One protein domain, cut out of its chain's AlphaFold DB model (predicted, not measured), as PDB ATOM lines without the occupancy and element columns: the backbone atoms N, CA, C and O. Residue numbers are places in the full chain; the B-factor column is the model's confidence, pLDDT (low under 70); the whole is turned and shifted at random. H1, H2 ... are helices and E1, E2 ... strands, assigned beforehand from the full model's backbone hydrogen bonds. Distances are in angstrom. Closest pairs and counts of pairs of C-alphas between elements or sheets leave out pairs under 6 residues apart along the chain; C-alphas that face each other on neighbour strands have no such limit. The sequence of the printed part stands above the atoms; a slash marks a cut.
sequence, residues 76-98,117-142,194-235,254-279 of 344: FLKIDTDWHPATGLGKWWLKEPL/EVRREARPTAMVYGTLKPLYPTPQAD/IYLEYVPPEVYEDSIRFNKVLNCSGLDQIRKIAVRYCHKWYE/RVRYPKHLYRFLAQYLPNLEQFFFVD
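AT A GLANCE: This is residues 76 to 98, 117 to 142, 194 to 235 and 254 to 279 of the 344 residues of an uncharacterized protein of Fusarium oxysporum f. sp. lycopersici (strain 4287 / CBS 123668 / FGSC 9935 / NRRL 34936) (UniProt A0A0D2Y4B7). A six-stranded sheet, curled like part of a barrel, bends round helix H2, which sits in its hollow; a small sheet of two short strands, E2 and E5, lies beside the first part of that helix, and the short helix H1 lies far out from the middle. The printed part has 117 residues in four pieces, with two named helices and eight named strands in the order E1 E2 H1 E3 E4 E5 E6 E7 H2 E8. The large sheet runs E6 E3 E1 E4 E7 E8 and is mixed, while E2 and E5 are antiparallel. The class is mixed, helices and strands, though under half of the residues, 52 of 117, are in named elements. The whole is compact, with a radius of gyration of the C-alphas of 14.5 A and spans of 45 by 34 by 31 A.

IN THESE COORDINATES: E1, residues 76 to 81, begins at C-alpha 76 (232.839, 309.996, 243.525) and is 16.4 A long. E2 is residues 93 to 95, and H1 is residues 117 to 120. E3, residues 127 to 134, is the longest strand at 22.6 A. E4 is residues 194 to 197, E5 residues 208 to 210 and E6 residues 213 to 216. E7, residues 224 to 228, is 13.9 A long. H2, residues 259 to 268, begins at C-alpha 259 (228.762, 306.811, 221.602) and is 14.1 A long. E8, residues 274 to 278, is 13.1 A long and ends at C-alpha 278 (232.633, 317.753, 234.520).

HOW THE PARTS SIT: In the strongly twisted large sheet, E1 is antiparallel to E3, with N 80 and O 131 2.8 A apart, and parallel to E4, with N 77 and O 195 at 2.9 A. E3 is parallel to edge strand E6, with N 128 and O 213 at 2.8 A; its pairing is staggered, residues 127 to 130 with E6 and 130 to 134 with E1. E4 is parallel to E7, with N 226 and O 194 at 2.8 A. E7 is parallel to edge strand E8, with N 278 and O 227 at 2.8 A. H2 is on this sheet, through its residues 261 to 268. In the small sheet, N 94 and O 209 are 2.8 A apart. The closest C-alphas of E5 and H2, those of Ile 208 and His 260, are 5.9 A apart. E5 runs on into E6 at 78 degrees. H1 is not on the large sheet and is apart from H2. In H2 every O i to N i+4 pair is within hydrogen-bond range; H1 is too short for such a pair.

THE WHOLE: The two C-alphas farthest apart, those of Arg 119 and Gln 140, are 48.3 A apart. Three cuts leave out residues 99 to 116, 143 to 193 and 236 to 253, with C-alpha gaps of 15.6 A, 13.4 A and 5.6 A. Beside the last cut, residues 234 to 235 pair with 254 to 255, antiparallel. Of the links printed whole, E1 to E2 is long. Mean pLDDT of the printed part is 84.9; residues 97 to 98, 117 to 125, 235 and 254 are under 70.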
ATOM      1  N   PHE A  76     231.926 310.499 244.549       94.50
ATOM      2  CA  PHE A  76     232.839 309.996 243.525       94.50
ATOM      3  C   PHE A  76     232.944 308.480 243.612       94.50
ATOM      4  O   PHE A  76     233.552 307.937 244.537       94.50
ATOM      5  N   LEU A  77     232.361 307.794 242.634       95.12
ATOM      6  CA  LEU A  77     232.323 306.339 242.556       95.12
ATOM      7  C   LEU A  77     232.961 305.840 241.256       95.12
ATOM      8  O   LEU A  77     233.048 306.551 240.255       95.12
ATOM      9  N   LYS A  78     233.370 304.575 241.270       94.94
ATOM     10  CA  LYS A  78     233.799 303.828 240.090       94.94
ATOM     11  C   LYS A  78     233.125 302.466 240.033       94.94
ATOM     12  O   LYS A  78     232.778 301.898 241.073       94.94
ATOM     13  N   ILE A  79     232.987 301.936 238.823       94.88
ATOM     14  CA  ILE A  79     232.599 300.543 238.611       94.88
ATOM     15  C   ILE A  79     233.857 299.692 238.723       94.88
ATOM     16  O   ILE A  79     234.718 299.700 237.845       94.88
ATOM     17  N   ASP A  80     233.956 298.959 239.820       91.88
ATOM     18  CA  ASP A  80     235.038 298.020 240.059       91.88
ATOM     19  C   ASP A  80     234.610 296.632 239.586       91.88
ATOM     20  O   ASP A  80     233.598 296.089 240.032       91.88
ATOM     21  N   THR A  81     235.376 296.073 238.659       90.62
ATOM     22  CA  THR A  81     235.226 294.700 238.159       90.62
ATOM     23  C   THR A  81     236.503 293.938 238.503       90.62
ATOM     24  O   THR A  81     237.496 294.559 238.884       90.62
ATOM     25  N   ASP A  82     236.543 292.622 238.288       85.75
ATOM     26  CA  ASP A  82     237.783 291.829 238.400       85.75
ATOM     27  C   ASP A  82     238.764 292.114 237.240       85.75
ATOM     28  O   ASP A  82     239.433 291.218 236.715       85.75
ATOM     29  N   TRP A  83     238.794 293.359 236.752       81.81
ATOM     30  CA  TRP A  83     239.566 293.735 235.589       81.81
ATOM     31  C   TRP A  83     241.061 293.671 235.865       81.81
ATOM     32  O   TRP A  83     241.581 294.379 236.726       81.81
ATOM     33  N   HIS A  84     241.762 292.852 235.080       76.75
ATOM     34  CA  HIS A  84     243.211 292.741 235.150       76.75
ATOM     35  C   HIS A  84     243.846 293.104 233.797       76.75
ATOM     36  O   HIS A  84     243.538 292.467 232.781       76.75
ATOM     37  N   PRO A  85     244.764 294.088 233.744       77.50
ATOM     38  CA  PRO A  85     245.289 294.613 232.484       77.50
ATOM     39  C   PRO A  85     246.075 293.571 231.678       77.50
ATOM     40  O   PRO A  85     245.985 293.569 230.454       77.50
ATOM     41  N   ALA A  86     246.796 292.657 232.342       78.06
ATOM     42  CA  ALA A  86     247.627 291.660 231.658       78.06
ATOM     43  C   ALA A  86     246.834 290.480 231.068       78.06
ATOM     44  O   ALA A  86     247.251 289.904 230.070       78.06
ATOM     45  N   THR A  87     245.705 290.103 231.677       79.69
ATOM     46  CA  THR A  87     244.922 288.924 231.259       79.69
ATOM     47  C   THR A  87     243.647 289.311 230.520       79.69
ATOM     48  O   THR A  87     243.034 288.474 229.864       79.69
ATOM     49  N   GLY A  88     243.208 290.570 230.633       76.19
ATOM     50  CA  GLY A  88     241.925 291.022 230.102       76.19
ATOM     51  C   GLY A  88     240.713 290.410 230.814       76.19
ATOM     52  O   GLY A  88     239.584 290.615 230.362       76.19
ATOM     53  N   LEU A  89     240.919 289.682 231.921       79.69
ATOM     54  CA  LEU A  89     239.842 289.212 232.796       79.69
ATOM     55  C   LEU A  89     239.045 290.420 233.295       79.69
ATOM     56  O   LEU A  89     239.594 291.515 233.313       79.69
ATOM     57  N   GLY A  90     237.744 290.268 233.563       76.94
ATOM     58  CA  GLY A  90     236.863 291.360 234.018       76.94
ATOM     59  C   GLY A  90     236.603 292.482 232.999       76.94
ATOM     60  O   GLY A  90     235.693 293.285 233.179       76.94
ATOM     61  N   LYS A  91     237.332 292.519 231.876       84.75
ATOM     62  CA  LYS A  91     237.118 293.496 230.806       84.75
ATOM     63  C   LYS A  91     235.784 293.230 230.110       84.75
ATOM     64  O   LYS A  91     235.549 292.117 229.621       84.75
ATOM     65  N   TRP A  92     234.944 294.259 230.034       88.38
ATOM     66  CA  TRP A  92     233.605 294.210 229.427       88.38
ATOM     67  C   TRP A  92     233.415 295.211 228.273       88.38
ATOM     68  O   TRP A  92     232.307 295.405 227.771       88.38
ATOM     69  N   TRP A  93     234.519 295.807 227.810       87.75
ATOM     70  CA  TRP A  93     234.584 296.690 226.648       87.75
ATOM     71  C   TRP A  93     235.729 296.295 225.700       87.75
ATOM     72  O   TRP A  93     236.715 295.676 226.103       87.75
ATOM     73  N   LEU A  94     235.640 296.701 224.435       85.31
ATOM     74  CA  LEU A  94     236.684 296.566 223.414       85.31
ATOM     75  C   LEU A  94     236.883 297.895 222.684       85.31
ATOM     76  O   LEU A  94     235.922 298.638 222.506       85.31
ATOM     77  N   LYS A  95     238.117 298.191 222.252       82.50
ATOM     78  CA  LYS A  95     238.372 299.335 221.365       82.50
ATOM     79  C   LYS A  95     237.781 299.030 219.993       82.50
ATOM     80  O   LYS A  95     238.011 297.951 219.449       82.50
ATOM     81  N   GLU A  96     237.018 299.969 219.460       74.31
ATOM     82  CA  GLU A  96     236.427 299.864 218.135       74.31
ATOM     83  C   GLU A  96     237.496 300.212 217.083       74.31
ATOM     84  O   GLU A  96     238.151 301.253 217.202       74.31
ATOM     85  N   PRO A  97     237.738 299.351 216.076       62.97
ATOM     86  CA  PRO A  97     238.698 299.656 215.023       62.97
ATOM     87  C   PRO A  97     238.273 300.917 214.263       62.97
ATOM     88  O   PRO A  97     237.193 300.963 213.675       62.97
ATOM     89  N   LEU A  98     239.146 301.929 214.225       55.12
ATOM     90  CA  LEU A  98     238.898 303.210 213.541       55.12
ATOM     91  C   LEU A  98     238.653 303.056 212.022       55.12
ATOM     92  O   LEU A  98     238.107 303.959 211.395       55.12
ATOM     93  N   GLU A 117     223.804 298.091 212.067       57.91
ATOM     94  CA  GLU A 117     224.137 298.275 213.482       57.91
ATOM     95  C   GLU A 117     223.420 297.204 214.329       57.91
ATOM     96  O   GLU A 117     224.071 296.527 215.125       57.91
ATOM     97  N   VAL A 118     222.132 296.942 214.054       59.00
ATOM     98  CA  VAL A 118     221.308 295.898 214.699       59.00
ATOM     99  C   VAL A 118     221.836 294.490 214.404       59.00
ATOM    100  O   VAL A 118     221.955 293.670 215.309       59.00
ATOM    101  N   ARG A 119     222.241 294.183 213.162       55.56
ATOM    102  CA  ARG A 119     222.875 292.886 212.836       55.56
ATOM    103  C   ARG A 119     224.233 292.702 213.517       55.56
ATOM    104  O   ARG A 119     224.633 291.571 213.786       55.56
ATOM    105  N   ARG A 120     224.949 293.796 213.797       55.28
ATOM    106  CA  ARG A 120     226.215 293.775 214.539       55.28
ATOM    107  C   ARG A 120     226.022 293.685 216.045       55.28
ATOM    108  O   ARG A 120     227.015 293.409 216.724       55.28
ATOM    109  N   GLU A 121     224.820 293.885 216.586       54.53
ATOM    110  CA  GLU A 121     224.450 293.568 217.973       54.53
ATOM    111  C   GLU A 121     224.426 292.050 218.195       54.53
ATOM    112  O   GLU A 121     223.399 291.429 218.458       54.53
ATOM    113  N   ALA A 122     225.600 291.417 218.120       53.28
ATOM    114  CA  ALA A 122     225.791 290.108 218.715       53.28
ATOM    115  C   ALA A 122     225.388 290.214 220.193       53.28
ATOM    116  O   ALA A 122     225.998 290.979 220.947       53.28
ATOM    117  N   ARG A 123     224.330 289.485 220.583       52.50
ATOM    118  CA  ARG A 123     223.870 289.400 221.975       52.50
ATOM    119  C   ARG A 123     225.089 289.136 222.860       52.50
ATOM    120  O   ARG A 123     225.781 288.147 222.610       52.50
ATOM    121  N   PRO A 124     225.385 289.986 223.858       55.38
ATOM    122  CA  PRO A 124     226.559 289.781 224.687       55.38
ATOM    123  C   PRO A 124     226.423 288.440 225.421       55.38
ATOM    124  O   PRO A 124     225.539 288.271 226.256       55.38
ATOM    125  N   THR A 125     227.257 287.459 225.073       61.75
ATOM    126  CA  THR A 125     227.103 286.067 225.540       61.75
ATOM    127  C   THR A 125     227.638 285.853 226.956       61.75
ATOM    128  O   THR A 125     227.309 284.861 227.600       61.75
ATOM    129  N   ALA A 126     228.473 286.769 227.453       76.56
ATOM    130  CA  ALA A 126     229.106 286.672 228.762       76.56
ATOM    131  C   ALA A 126     228.696 287.847 229.657       76.56
ATOM    132  O   ALA A 126     228.688 289.002 229.221       76.56
ATOM    133  N   MET A 127     228.392 287.539 230.917       85.94
ATOM    134  CA  MET A 127     228.103 288.525 231.955       85.94
ATOM    135  C   MET A 127     229.367 288.812 232.771       85.94
ATOM    136  O   MET A 127     230.147 287.906 233.060       85.94
ATOM    137  N   VAL A 128     229.566 290.075 233.138       89.81
ATOM    138  CA  VAL A 128     230.614 290.529 234.054       89.81
ATOM    139  C   VAL A 128     229.946 291.133 235.274       89.81
ATOM    140  O   VAL A 128     229.045 291.958 235.146       89.81
ATOM    141  N   TYR A 129     230.401 290.728 236.451       91.56
ATOM    142  CA  TYR A 129     229.951 291.314 237.702       91.56
ATOM    143  C   TYR A 129     230.819 292.523 238.038       91.56
ATOM    144  O   TYR A 129     232.048 292.465 237.958       91.56
ATOM    145  N   GLY A 130     230.168 293.624 238.395       92.06
ATOM    146  CA  GLY A 130     230.815 294.834 238.878       92.06
ATOM    147  C   GLY A 130     230.188 295.306 240.180       92.06
ATOM    148  O   GLY A 130     229.029 295.024 240.479       92.06
ATOM    149  N   THR A 131     230.951 296.062 240.959       93.62
ATOM    150  CA  THR A 131     230.487 296.686 242.200       93.62
ATOM    151  C   THR A 131     230.833 298.163 242.203       93.62
ATOM    152  O   THR A 131     231.895 298.561 241.725       93.62
ATOM    153  N   LEU A 132     229.947 298.990 242.754       94.25
ATOM    154  CA  LEU A 132     230.244 300.400 242.966       94.25
ATOM    155  C   LEU A 132     231.168 300.545 244.172       94.25
ATOM    156  O   LEU A 132     230.857 300.083 245.272       94.25
ATOM    157  N   LYS A 133     232.309 301.198 243.959       92.75
ATOM    158  CA  LYS A 133     233.282 301.515 245.008       92.75
ATOM    159  C   LYS A 133     233.623 303.001 244.986       92.75
ATOM    160  O   LYS A 133     233.487 303.627 243.935       92.75
ATOM    161  N   PRO A 134     234.098 303.571 246.107       92.25
ATOM    162  CA  PRO A 134     234.670 304.908 246.105       92.25
ATOM    163  C   PRO A 134     235.770 305.023 245.049       92.25
ATOM    164  O   PRO A 134     236.625 304.137 244.942       92.25
ATOM    165  N   LEU A 135     235.746 306.109 244.278       90.94
ATOM    166  CA  LEU A 135     236.787 306.408 243.296       90.94
ATOM    167  C   LEU A 135     238.146 306.559 243.991       90.94
ATOM    168  O   LEU A 135     239.149 306.004 243.542       90.94
ATOM    169  N   TYR A 136     238.145 307.247 245.133       87.50
ATOM    170  CA  TYR A 136     239.306 307.436 245.992       87.50
ATOM    171  C   TYR A 136     239.167 306.544 247.235       87.50
ATOM    172  O   TYR A 136     238.343 306.826 248.104       87.50
ATOM    173  N   PRO A 137     239.933 305.443 247.340       75.06
ATOM    174  CA  PRO A 137     239.773 304.488 248.436       75.06
ATOM    175  C   PRO A 137     240.312 305.010 249.775       75.06
ATOM    176  O   PRO A 137     239.932 304.506 250.831       75.06
ATOM    177  N   THR A 138     241.210 305.998 249.753       82.75
ATOM    178  CA  THR A 138     241.793 306.570 250.966       82.75
ATOM    179  C   THR A 138     240.921 307.708 251.501       82.75
ATOM    180  O   THR A 138     240.591 308.625 250.750       82.75
ATOM    181  N   PRO A 139     240.595 307.725 252.809       76.62
ATOM    182  CA  PRO A 139     239.769 308.784 253.394       76.62
ATOM    183  C   PRO A 139     240.328 310.199 253.199       76.62
ATOM    184  O   PRO A 139     239.567 311.154 253.164       76.62
ATOM    185  N   GLN A 140     241.653 310.344 253.080       79.38
ATOM    186  CA  GLN A 140     242.314 311.640 252.895       79.38
ATOM    187  C   GLN A 140     242.146 312.212 251.482       79.38
ATOM    188  O   GLN A 140     242.248 313.422 251.311       79.38
ATOM    189  N   ALA A 141     241.927 311.356 250.480       80.25
ATOM    190  CA  ALA A 141     241.724 311.764 249.089       80.25
ATOM    191  C   ALA A 141     240.243 311.743 248.679       80.25
ATOM    192  O   ALA A 141     239.888 312.213 247.601       80.25
ATOM    193  N   ASP A 142     239.381 311.186 249.529       82.44
ATOM    194  CA  ASP A 142     237.952 311.071 249.288       82.44
ATOM    195  C   ASP A 142     237.242 312.405 249.529       82.44
ATOM    196  O   ASP A 142     236.892 312.773 250.649       82.44
ATOM    197  N   ILE A 194     226.087 311.670 241.444       95.56
ATOM    198  CA  ILE A 194     227.140 310.653 241.425       95.56
ATOM    199  C   ILE A 194     228.101 310.951 240.280       95.56
ATOM    200  O   ILE A 194     227.760 310.769 239.113       95.56
ATOM    201  N   TYR A 195     229.319 311.378 240.599       96.25
ATOM    202  CA  TYR A 195     230.422 311.306 239.652       96.25
ATOM    203  C   TYR A 195     230.807 309.838 239.461       96.25
ATOM    204  O   TYR A 195     231.208 309.182 240.423       96.25
ATOM    205  N   LEU A 196     230.687 309.323 238.236       96.81
ATOM    206  CA  LEU A 196     230.910 307.909 237.946       96.81
ATOM    207  C   LEU A 196     232.020 307.690 236.917       96.81
ATOM    208  O   LEU A 196     231.905 308.065 235.749       96.81
ATOM    209  N   GLU A 197     233.057 306.972 237.338       95.31
ATOM    210  CA  GLU A 197     234.027 306.354 236.440       95.31
ATOM    211  C   GLU A 197     233.551 304.941 236.058       95.31
ATOM    212  O   GLU A 197     233.735 303.975 236.800       95.31
ATOM    213  N   TYR A 198     232.879 304.820 234.910       94.31
ATOM    214  CA  TYR A 198     232.334 303.539 234.432       94.31
ATOM    215  C   TYR A 198     233.317 302.734 233.568       94.31
ATOM    216  O   TYR A 198     233.140 301.529 233.393       94.31
ATOM    217  N   VAL A 199     234.354 303.386 233.038       92.25
ATOM    218  CA  VAL A 199     235.499 302.757 232.367       92.25
ATOM    219  C   VAL A 199     236.788 303.471 232.772       92.25
ATOM    220  O   VAL A 199     236.727 304.660 233.097       92.25
ATOM    221  N   PRO A 200     237.946 302.792 232.710       88.69
ATOM    222  CA  PRO A 200     239.222 303.397 233.062       88.69
ATOM    223  C   PRO A 200     239.548 304.647 232.222       88.69
ATOM    224  O   PRO A 200     239.211 304.692 231.028       88.69
ATOM    225  N   PRO A 201     240.240 305.648 232.796       86.81
ATOM    226  CA  PRO A 201     240.572 306.892 232.104       86.81
ATOM    227  C   PRO A 201     241.346 306.699 230.794       86.81
ATOM    228  O   PRO A 201     241.198 307.505 229.878       86.81
ATOM    229  N   GLU A 202     242.137 305.631 230.676       85.00
ATOM    230  CA  GLU A 202     242.999 305.349 229.520       85.00
ATOM    231  C   GLU A 202     242.214 304.971 228.258       85.00
ATOM    232  O   GLU A 202     242.746 305.039 227.151       85.00
ATOM    233  N   VAL A 203     240.965 304.529 228.418       86.50
ATOM    234  CA  VAL A 203     240.085 304.110 227.313       86.50
ATOM    235  C   VAL A 203     238.869 305.014 227.153       86.50
ATOM    236  O   VAL A 203     238.108 304.846 226.206       86.50
ATOM    237  N   TYR A 204     238.681 305.962 228.072       88.81
ATOM    238  CA  TYR A 204     237.527 306.854 228.108       88.81
ATOM    239  C   TYR A 204     237.422 307.757 226.874       88.81
ATOM    240  O   TYR A 204     236.334 308.139 226.458       88.81
ATOM    241  N   GLU A 205     238.566 308.124 226.306       86.31
ATOM    242  CA  GLU A 205     238.653 309.044 225.171       86.31
ATOM    243  C   GLU A 205     238.421 308.334 223.825       86.31
ATOM    244  O   GLU A 205     238.167 308.985 222.810       86.31
ATOM    245  N   ASP A 206     238.507 307.000 223.813       80.75
ATOM    246  CA  ASP A 206     238.433 306.177 222.613       80.75
ATOM    247  C   ASP A 206     236.993 305.761 222.284       80.75
ATOM    248  O   ASP A 206     236.128 305.615 223.147       80.75
ATOM    249  N   SER A 207     236.743 305.461 221.007       82.25
ATOM    250  CA  SER A 207     235.542 304.712 220.630       82.25
ATOM    251  C   SER A 207     235.673 303.285 221.151       82.25
ATOM    252  O   SER A 207     236.432 302.482 220.609       82.25
ATOM    253  N   ILE A 208     234.945 302.980 222.221       87.31
ATOM    254  CA  ILE A 208     234.822 301.629 222.761       87.31
ATOM    255  C   ILE A 208     233.414 301.079 222.541       87.31
ATOM    256  O   ILE A 208     232.428 301.813 222.455       87.31
ATOM    257  N   ARG A 209     233.318 299.753 222.508       86.44
ATOM    258  CA  ARG A 209     232.061 299.018 222.463       86.44
ATOM    259  C   ARG A 209     231.976 298.063 223.647       86.44
ATOM    260  O   ARG A 209     232.929 297.328 223.904       86.44
ATOM    261  N   PHE A 210     230.839 298.044 224.340       87.25
ATOM    262  CA  PHE A 210     230.567 297.036 225.364       87.25
ATOM    263  C   PHE A 210     230.287 295.693 224.692       87.25
ATOM    264  O   PHE A 210     229.405 295.592 223.840       87.25
ATOM    265  N   ASN A 211     231.078 294.677 225.031       84.25
ATOM    266  CA  ASN A 211     231.000 293.340 224.430       84.25
ATOM    267  C   ASN A 211     230.478 292.273 225.405       84.25
ATOM    268  O   ASN A 211     230.328 291.114 225.024       84.25
ATOM    269  N   LYS A 212     230.229 292.656 226.659       86.56
ATOM    270  CA  LYS A 212     229.688 291.812 227.728       86.56
ATOM    271  C   LYS A 212     228.628 292.600 228.494       86.56
ATOM    272  O   LYS A 212     228.711 293.826 228.548       86.56
ATOM    273  N   VAL A 213     227.652 291.909 229.079       88.19
ATOM    274  CA  VAL A 213     226.655 292.557 229.950       88.19
ATOM    275  C   VAL A 213     227.295 292.843 231.301       88.19
ATOM    276  O   VAL A 213     227.840 291.926 231.917       88.19
ATOM    277  N   LEU A 214     227.213 294.083 231.779       91.62
ATOM    278  CA  LEU A 214     227.574 294.414 233.154       91.62
ATOM    279  C   LEU A 214     226.383 294.168 234.086       91.62
ATOM    280  O   LEU A 214     225.324 294.766 233.920       91.62
ATOM    281  N   ASN A 215     226.580 293.342 235.106       92.12
ATOM    282  CA  ASN A 215     225.692 293.269 236.257       92.12
ATOM    283  C   ASN A 215     226.332 294.041 237.414       92.12
ATOM    284  O   ASN A 215     227.304 293.576 238.013       92.12
ATOM    285  N   CYS A 216     225.812 295.235 237.690       93.00
ATOM    286  CA  CYS A 216     226.283 296.092 238.768       93.00
ATOM    287  C   CYS A 216     225.087 296.667 239.523       93.00
ATOM    288  O   CYS A 216     224.357 297.514 239.007       93.00
ATOM    289  N   SER A 217     224.881 296.179 240.744       89.62
ATOM    290  CA  SER A 217     223.809 296.658 241.609       89.62
ATOM    291  C   SER A 217     224.058 298.101 242.050       89.62
ATOM    292  O   SER A 217     225.196 298.512 242.289       89.62
ATOM    293  N   GLY A 218     222.979 298.875 242.166       89.44
ATOM    294  CA  GLY A 218     223.027 300.266 242.605       89.44
ATOM    295  C   GLY A 218     223.066 301.283 241.468       89.44
ATOM    296  O   GLY A 218     222.756 302.443 241.717       89.44
ATOM    297  N   LEU A 219     223.368 300.881 240.224       93.56
ATOM    298  CA  LEU A 219     223.237 301.778 239.065       93.56
ATOM    299  C   LEU A 219     221.780 302.205 238.839       93.56
ATOM    300  O   LEU A 219     221.515 303.341 238.460       93.56
ATOM    301  N   ASP A 220     220.833 301.329 239.165       91.56
ATOM    302  CA  ASP A 220     219.396 301.590 239.157       91.56
ATOM    303  C   ASP A 220     218.968 302.681 240.154       91.56
ATOM    304  O   ASP A 220     217.922 303.297 239.974       91.56
ATOM    305  N   GLN A 221     219.772 302.970 241.177       91.56
ATOM    306  CA  GLN A 221     219.461 303.986 242.190       91.56
ATOM    307  C   GLN A 221     220.013 305.374 241.835       91.56
ATOM    308  O   GLN A 221     219.705 306.356 242.511       91.56
ATOM    309  N   ILE A 222     220.826 305.481 240.780       93.06
ATOM    310  CA  ILE A 222     221.444 306.745 240.373       93.06
ATOM    311  C   ILE A 222     220.453 307.550 239.526       93.06
ATOM    312  O   ILE A 222     220.161 307.201 238.385       93.06
ATOM    313  N   ARG A 223     219.993 308.677 240.077       93.19
ATOM    314  CA  ARG A 223     219.114 309.639 239.385       93.19
ATOM    315  C   ARG A 223     219.875 310.767 238.702       93.19
ATOM    316  O   ARG A 223     219.452 311.265 237.665       93.19
ATOM    317  N   LYS A 224     221.006 311.190 239.266       95.38
ATOM    318  CA  LYS A 224     221.838 312.255 238.701       95.38
ATOM    319  C   LYS A 224     223.269 311.787 238.582       95.38
ATOM    320  O   LYS A 224     223.869 311.368 239.573       95.38
ATOM    321  N   ILE A 225     223.821 311.884 237.381       96.12
ATOM    322  CA  ILE A 225     225.176 311.420 237.101       96.12
ATOM    323  C   ILE A 225     226.039 312.551 236.554       96.12
ATOM    324  O   ILE A 225     225.609 313.358 235.731       96.12
ATOM    325  N   ALA A 226     227.282 312.576 237.005       96.50
ATOM    326  CA  ALA A 226     228.344 313.394 236.462       96.50
ATOM    327  C   ALA A 226     229.417 312.481 235.865       96.50
ATOM    328  O   ALA A 226     229.790 311.465 236.450       96.50
ATOM    329  N   VAL A 227     229.937 312.840 234.697       95.19
ATOM    330  CA  VAL A 227     231.067 312.137 234.080       95.19
ATOM    331  C   VAL A 227     232.099 313.137 233.588       95.19
ATOM    332  O   VAL A 227     231.784 314.295 233.306       95.19
ATOM    333  N   ARG A 228     233.348 312.693 233.476       92.12
ATOM    334  CA  ARG A 228     234.441 313.516 232.956       92.12
ATOM    335  C   ARG A 228     234.129 314.018 231.543       92.12
ATOM    336  O   ARG A 228     233.762 313.244 230.674       92.12
ATOM    337  N   TYR A 229     234.342 315.296 231.271       90.31
ATOM    338  CA  TYR A 229     234.374 315.781 229.897       90.31
ATOM    339  C   TYR A 229     235.699 315.397 229.224       90.31
ATOM    340  O   TYR A 229     236.771 315.560 229.816       90.31
ATOM    341  N   CYS A 230     235.652 314.918 227.979       87.44
ATOM    342  CA  CYS A 230     236.850 314.710 227.171       87.44
ATOM    343  C   CYS A 230     236.890 315.698 226.002       87.44
ATOM    344  O   CYS A 230     236.067 315.648 225.091       87.44
ATOM    345  N   HIS A 231     237.914 316.552 225.986       82.19
ATOM    346  CA  HIS A 231     238.137 317.531 224.919       82.19
ATOM    347  C   HIS A 231     238.387 316.885 223.548       82.19
ATOM    348  O   HIS A 231     238.126 317.516 222.533       82.19
ATOM    349  N   LYS A 232     238.843 315.623 223.493       80.25
ATOM    350  CA  LYS A 232     239.067 314.899 222.228       80.25
ATOM    351  C   LYS A 232     237.775 314.533 221.493       80.25
ATOM    352  O   LYS A 232     237.824 314.156 220.327       80.25
ATOM    353  N   TRP A 233     236.627 314.630 222.158       83.62
ATOM    354  CA  TRP A 233     235.319 314.495 221.514       83.62
ATOM    355  C   TRP A 233     234.944 315.728 220.687       83.62
ATOM    356  O   TRP A 233     234.063 315.663 219.833       83.62
ATOM    357  N   TYR A 234     235.646 316.840 220.897       75.12
ATOM    358  CA  TYR A 234     235.573 318.018 220.053       75.12
ATOM    359  C   TYR A 234     236.827 318.076 219.175       75.12
ATOM    360  O   TYR A 234     237.890 318.521 219.607       75.12
ATOM    361  N   GLU A 235     236.732 317.585 217.940       65.31
ATOM    362  CA  GLU A 235     237.853 317.629 217.006       65.31
ATOM    363  C   GLU A 235     237.808 318.948 216.232       65.31
ATOM    364  O   GLU A 235     237.183 319.065 215.177       65.31
ATOM    365  N   ARG A 254     234.169 318.977 213.369       67.44
ATOM    366  CA  ARG A 254     233.591 317.637 213.449       67.44
ATOM    367  C   ARG A 254     233.427 317.272 214.917       67.44
ATOM    368  O   ARG A 254     234.385 316.928 215.605       67.44
ATOM    369  N   VAL A 255     232.190 317.328 215.396       70.94
ATOM    370  CA  VAL A 255     231.854 316.856 216.742       70.94
ATOM    371  C   VAL A 255     231.840 315.329 216.736       70.94
ATOM    372  O   VAL A 255     231.063 314.698 216.016       70.94
ATOM    373  N   ARG A 256     232.703 314.719 217.549       76.62
ATOM    374  CA  ARG A 256     232.744 313.273 217.764       76.62
ATOM    375  C   ARG A 256     231.980 312.942 219.039       76.62
ATOM    376  O   ARG A 256     232.523 312.982 220.136       76.62
ATOM    377  N   TYR A 257     230.716 312.568 218.891       81.12
ATOM    378  CA  TYR A 257     229.880 312.194 220.030       81.12
ATOM    379  C   TYR A 257     230.412 310.942 220.757       81.12
ATOM    380  O   TYR A 257     230.728 309.943 220.094       81.12
ATOM    381  N   PRO A 258     230.463 310.933 222.104       88.94
ATOM    382  CA  PRO A 258     230.885 309.769 222.881       88.94
ATOM    383  C   PRO A 258     229.819 308.667 222.872       88.94
ATOM    384  O   PRO A 258     229.065 308.486 223.826       88.94
ATOM    385  N   LYS A 259     229.750 307.894 221.781       88.88
ATOM    386  CA  LYS A 259     228.762 306.811 221.602       88.88
ATOM    387  C   LYS A 259     228.745 305.829 222.778       88.88
ATOM    388  O   LYS A 259     227.677 305.401 223.204       88.88
ATOM    389  N   HIS A 260     229.917 305.481 223.309       90.50
ATOM    390  CA  HIS A 260     230.040 304.564 224.443       90.50
ATOM    391  C   HIS A 260     229.370 305.108 225.709       90.50
ATOM    392  O   HIS A 260     228.719 304.347 226.415       90.50
ATOM    393  N   LEU A 261     229.469 306.414 225.969       93.62
ATOM    394  CA  LEU A 261     228.803 307.046 227.099       93.62
ATOM    395  C   LEU A 261     227.288 306.965 226.941       93.62
ATOM    396  O   LEU A 261     226.616 306.468 227.834       93.62
ATOM    397  N   TYR A 262     226.746 307.394 225.801       92.38
ATOM    398  CA  TYR A 262     225.297 307.357 225.585       92.38
ATOM    399  C   TYR A 262     224.738 305.932 225.643       92.38
ATOM    400  O   TYR A 262     223.701 305.711 226.260       92.38
ATOM    401  N   ARG A 263     225.462 304.951 225.080       91.38
ATOM    402  CA  ARG A 263     225.127 303.523 225.212       91.38
ATOM    403  C   ARG A 263     225.129 303.079 226.675       91.38
ATOM    404  O   ARG A 263     224.203 302.401 227.097       91.38
ATOM    405  N   PHE A 264     226.137 303.481 227.449       94.31
ATOM    406  CA  PHE A 264     226.223 303.157 228.871       94.31
ATOM    407  C   PHE A 264     225.039 303.729 229.660       94.31
ATOM    408  O   PHE A 264     224.384 302.992 230.394       94.31
ATOM    409  N   LEU A 265     224.741 305.018 229.469       95.12
ATOM    410  CA  LEU A 265     223.623 305.697 230.128       95.12
ATOM    411  C   LEU A 265     222.293 305.008 229.807       95.12
ATOM    412  O   LEU A 265     221.553 304.651 230.717       95.12
ATOM    413  N   ALA A 266     222.025 304.754 228.524       92.75
ATOM    414  CA  ALA A 266     220.779 304.134 228.087       92.75
ATOM    415  C   ALA A 266     220.615 302.689 228.588       92.75
ATOM    416  O   ALA A 266     219.501 302.260 228.871       92.75
ATOM    417  N   GLN A 267     221.710 301.931 228.684       91.50
ATOM    418  CA  GLN A 267     221.649 300.507 229.013       91.50
ATOM    419  C   GLN A 267     221.624 300.228 230.521       91.50
ATOM    420  O   GLN A 267     220.996 299.257 230.938       91.50
ATOM    421  N   TYR A 268     222.320 301.030 231.333       93.50
ATOM    422  CA  TYR A 268     222.590 300.681 232.734       93.50
ATOM    423  C   TYR A 268     222.011 301.654 233.763       93.50
ATOM    424  O   TYR A 268     222.048 301.347 234.952       93.50
ATOM    425  N   LEU A 269     221.471 302.803 233.345       95.44
ATOM    426  CA  LEU A 269     220.939 303.836 234.244       95.44
ATOM    427  C   LEU A 269     219.450 304.106 233.947       95.44
ATOM    428  O   LEU A 269     219.108 305.153 233.398       95.44
ATOM    429  N   PRO A 270     218.545 303.174 234.303       94.00
ATOM    430  CA  PRO A 270     217.130 303.249 233.924       94.00
ATOM    431  C   PRO A 270     216.366 304.409 234.580       94.00
ATOM    432  O   PRO A 270     215.369 304.864 234.033       94.00
ATOM    433  N   ASN A 271     216.830 304.893 235.736       93.38
ATOM    434  CA  ASN A 271     216.177 305.949 236.517       93.38
ATOM    435  C   ASN A 271     216.899 307.304 236.402       93.38
ATOM    436  O   ASN A 271     216.776 308.149 237.288       93.38
ATOM    437  N   LEU A 272     217.687 307.502 235.341       95.19
ATOM    438  CA  LEU A 272     218.453 308.726 235.147       95.19
ATOM    439  C   LEU A 272     217.533 309.920 234.842       95.19
ATOM    440  O   LEU A 272     216.838 309.945 233.832       95.19
ATOM    441  N   GLU A 273     217.591 310.939 235.691       94.62
ATOM    442  CA  GLU A 273     216.857 312.199 235.566       94.62
ATOM    443  C   GLU A 273     217.742 313.315 234.990       94.62
ATOM    444  O   GLU A 273     217.280 314.130 234.192       94.62
ATOM    445  N   GLN A 274     219.013 313.391 235.412       95.50
ATOM    446  CA  GLN A 274     219.935 314.464 235.011       95.50
ATOM    447  C   GLN A 274     221.345 313.942 234.734       95.50
ATOM    448  O   GLN A 274     221.863 313.069 235.431       95.50
ATOM    449  N   PHE A 275     221.989 314.537 233.734       95.00
ATOM    450  CA  PHE A 275     223.324 314.180 233.280       95.00
ATOM    451  C   PHE A 275     224.204 315.430 233.157       95.00
ATOM    452  O   PHE A 275     223.793 316.424 232.558       95.00
ATOM    453  N   PHE A 276     225.424 315.361 233.694       94.81
ATOM    454  CA  PHE A 276     226.384 316.464 233.706       94.81
ATOM    455  C   PHE A 276     227.745 316.037 233.154       94.81
ATOM    456  O   PHE A 276     228.252 314.954 233.453       94.81
ATOM    457  N   PHE A 277     228.383 316.946 232.421       92.62
ATOM    458  CA  PHE A 277     229.802 316.861 232.102       92.62
ATOM    459  C   PHE A 277     230.616 317.684 233.098       92.62
ATOM    460  O   PHE A 277     230.309 318.849 233.350       92.62
ATOM    461  N   VAL A 278     231.673 317.085 233.640       91.12
ATOM    462  CA  VAL A 278     232.633 317.753 234.520       91.12
ATOM    463  C   VAL A 278     233.903 318.017 233.737       91.12
ATOM    464  O   VAL A 278     234.658 317.093 233.428       91.12
ATOM    465  N   ASP A 279     234.140 319.286 233.426       85.56
ATOM    466  CA  ASP A 279     235.394 319.740 232.846       85.56
ATOM    467  C   ASP A 279     236.221 320.479 233.903       85.56
ATOM    468  O   ASP A 279     235.859 321.560 234.367       85.56
TER     469      ASP A 279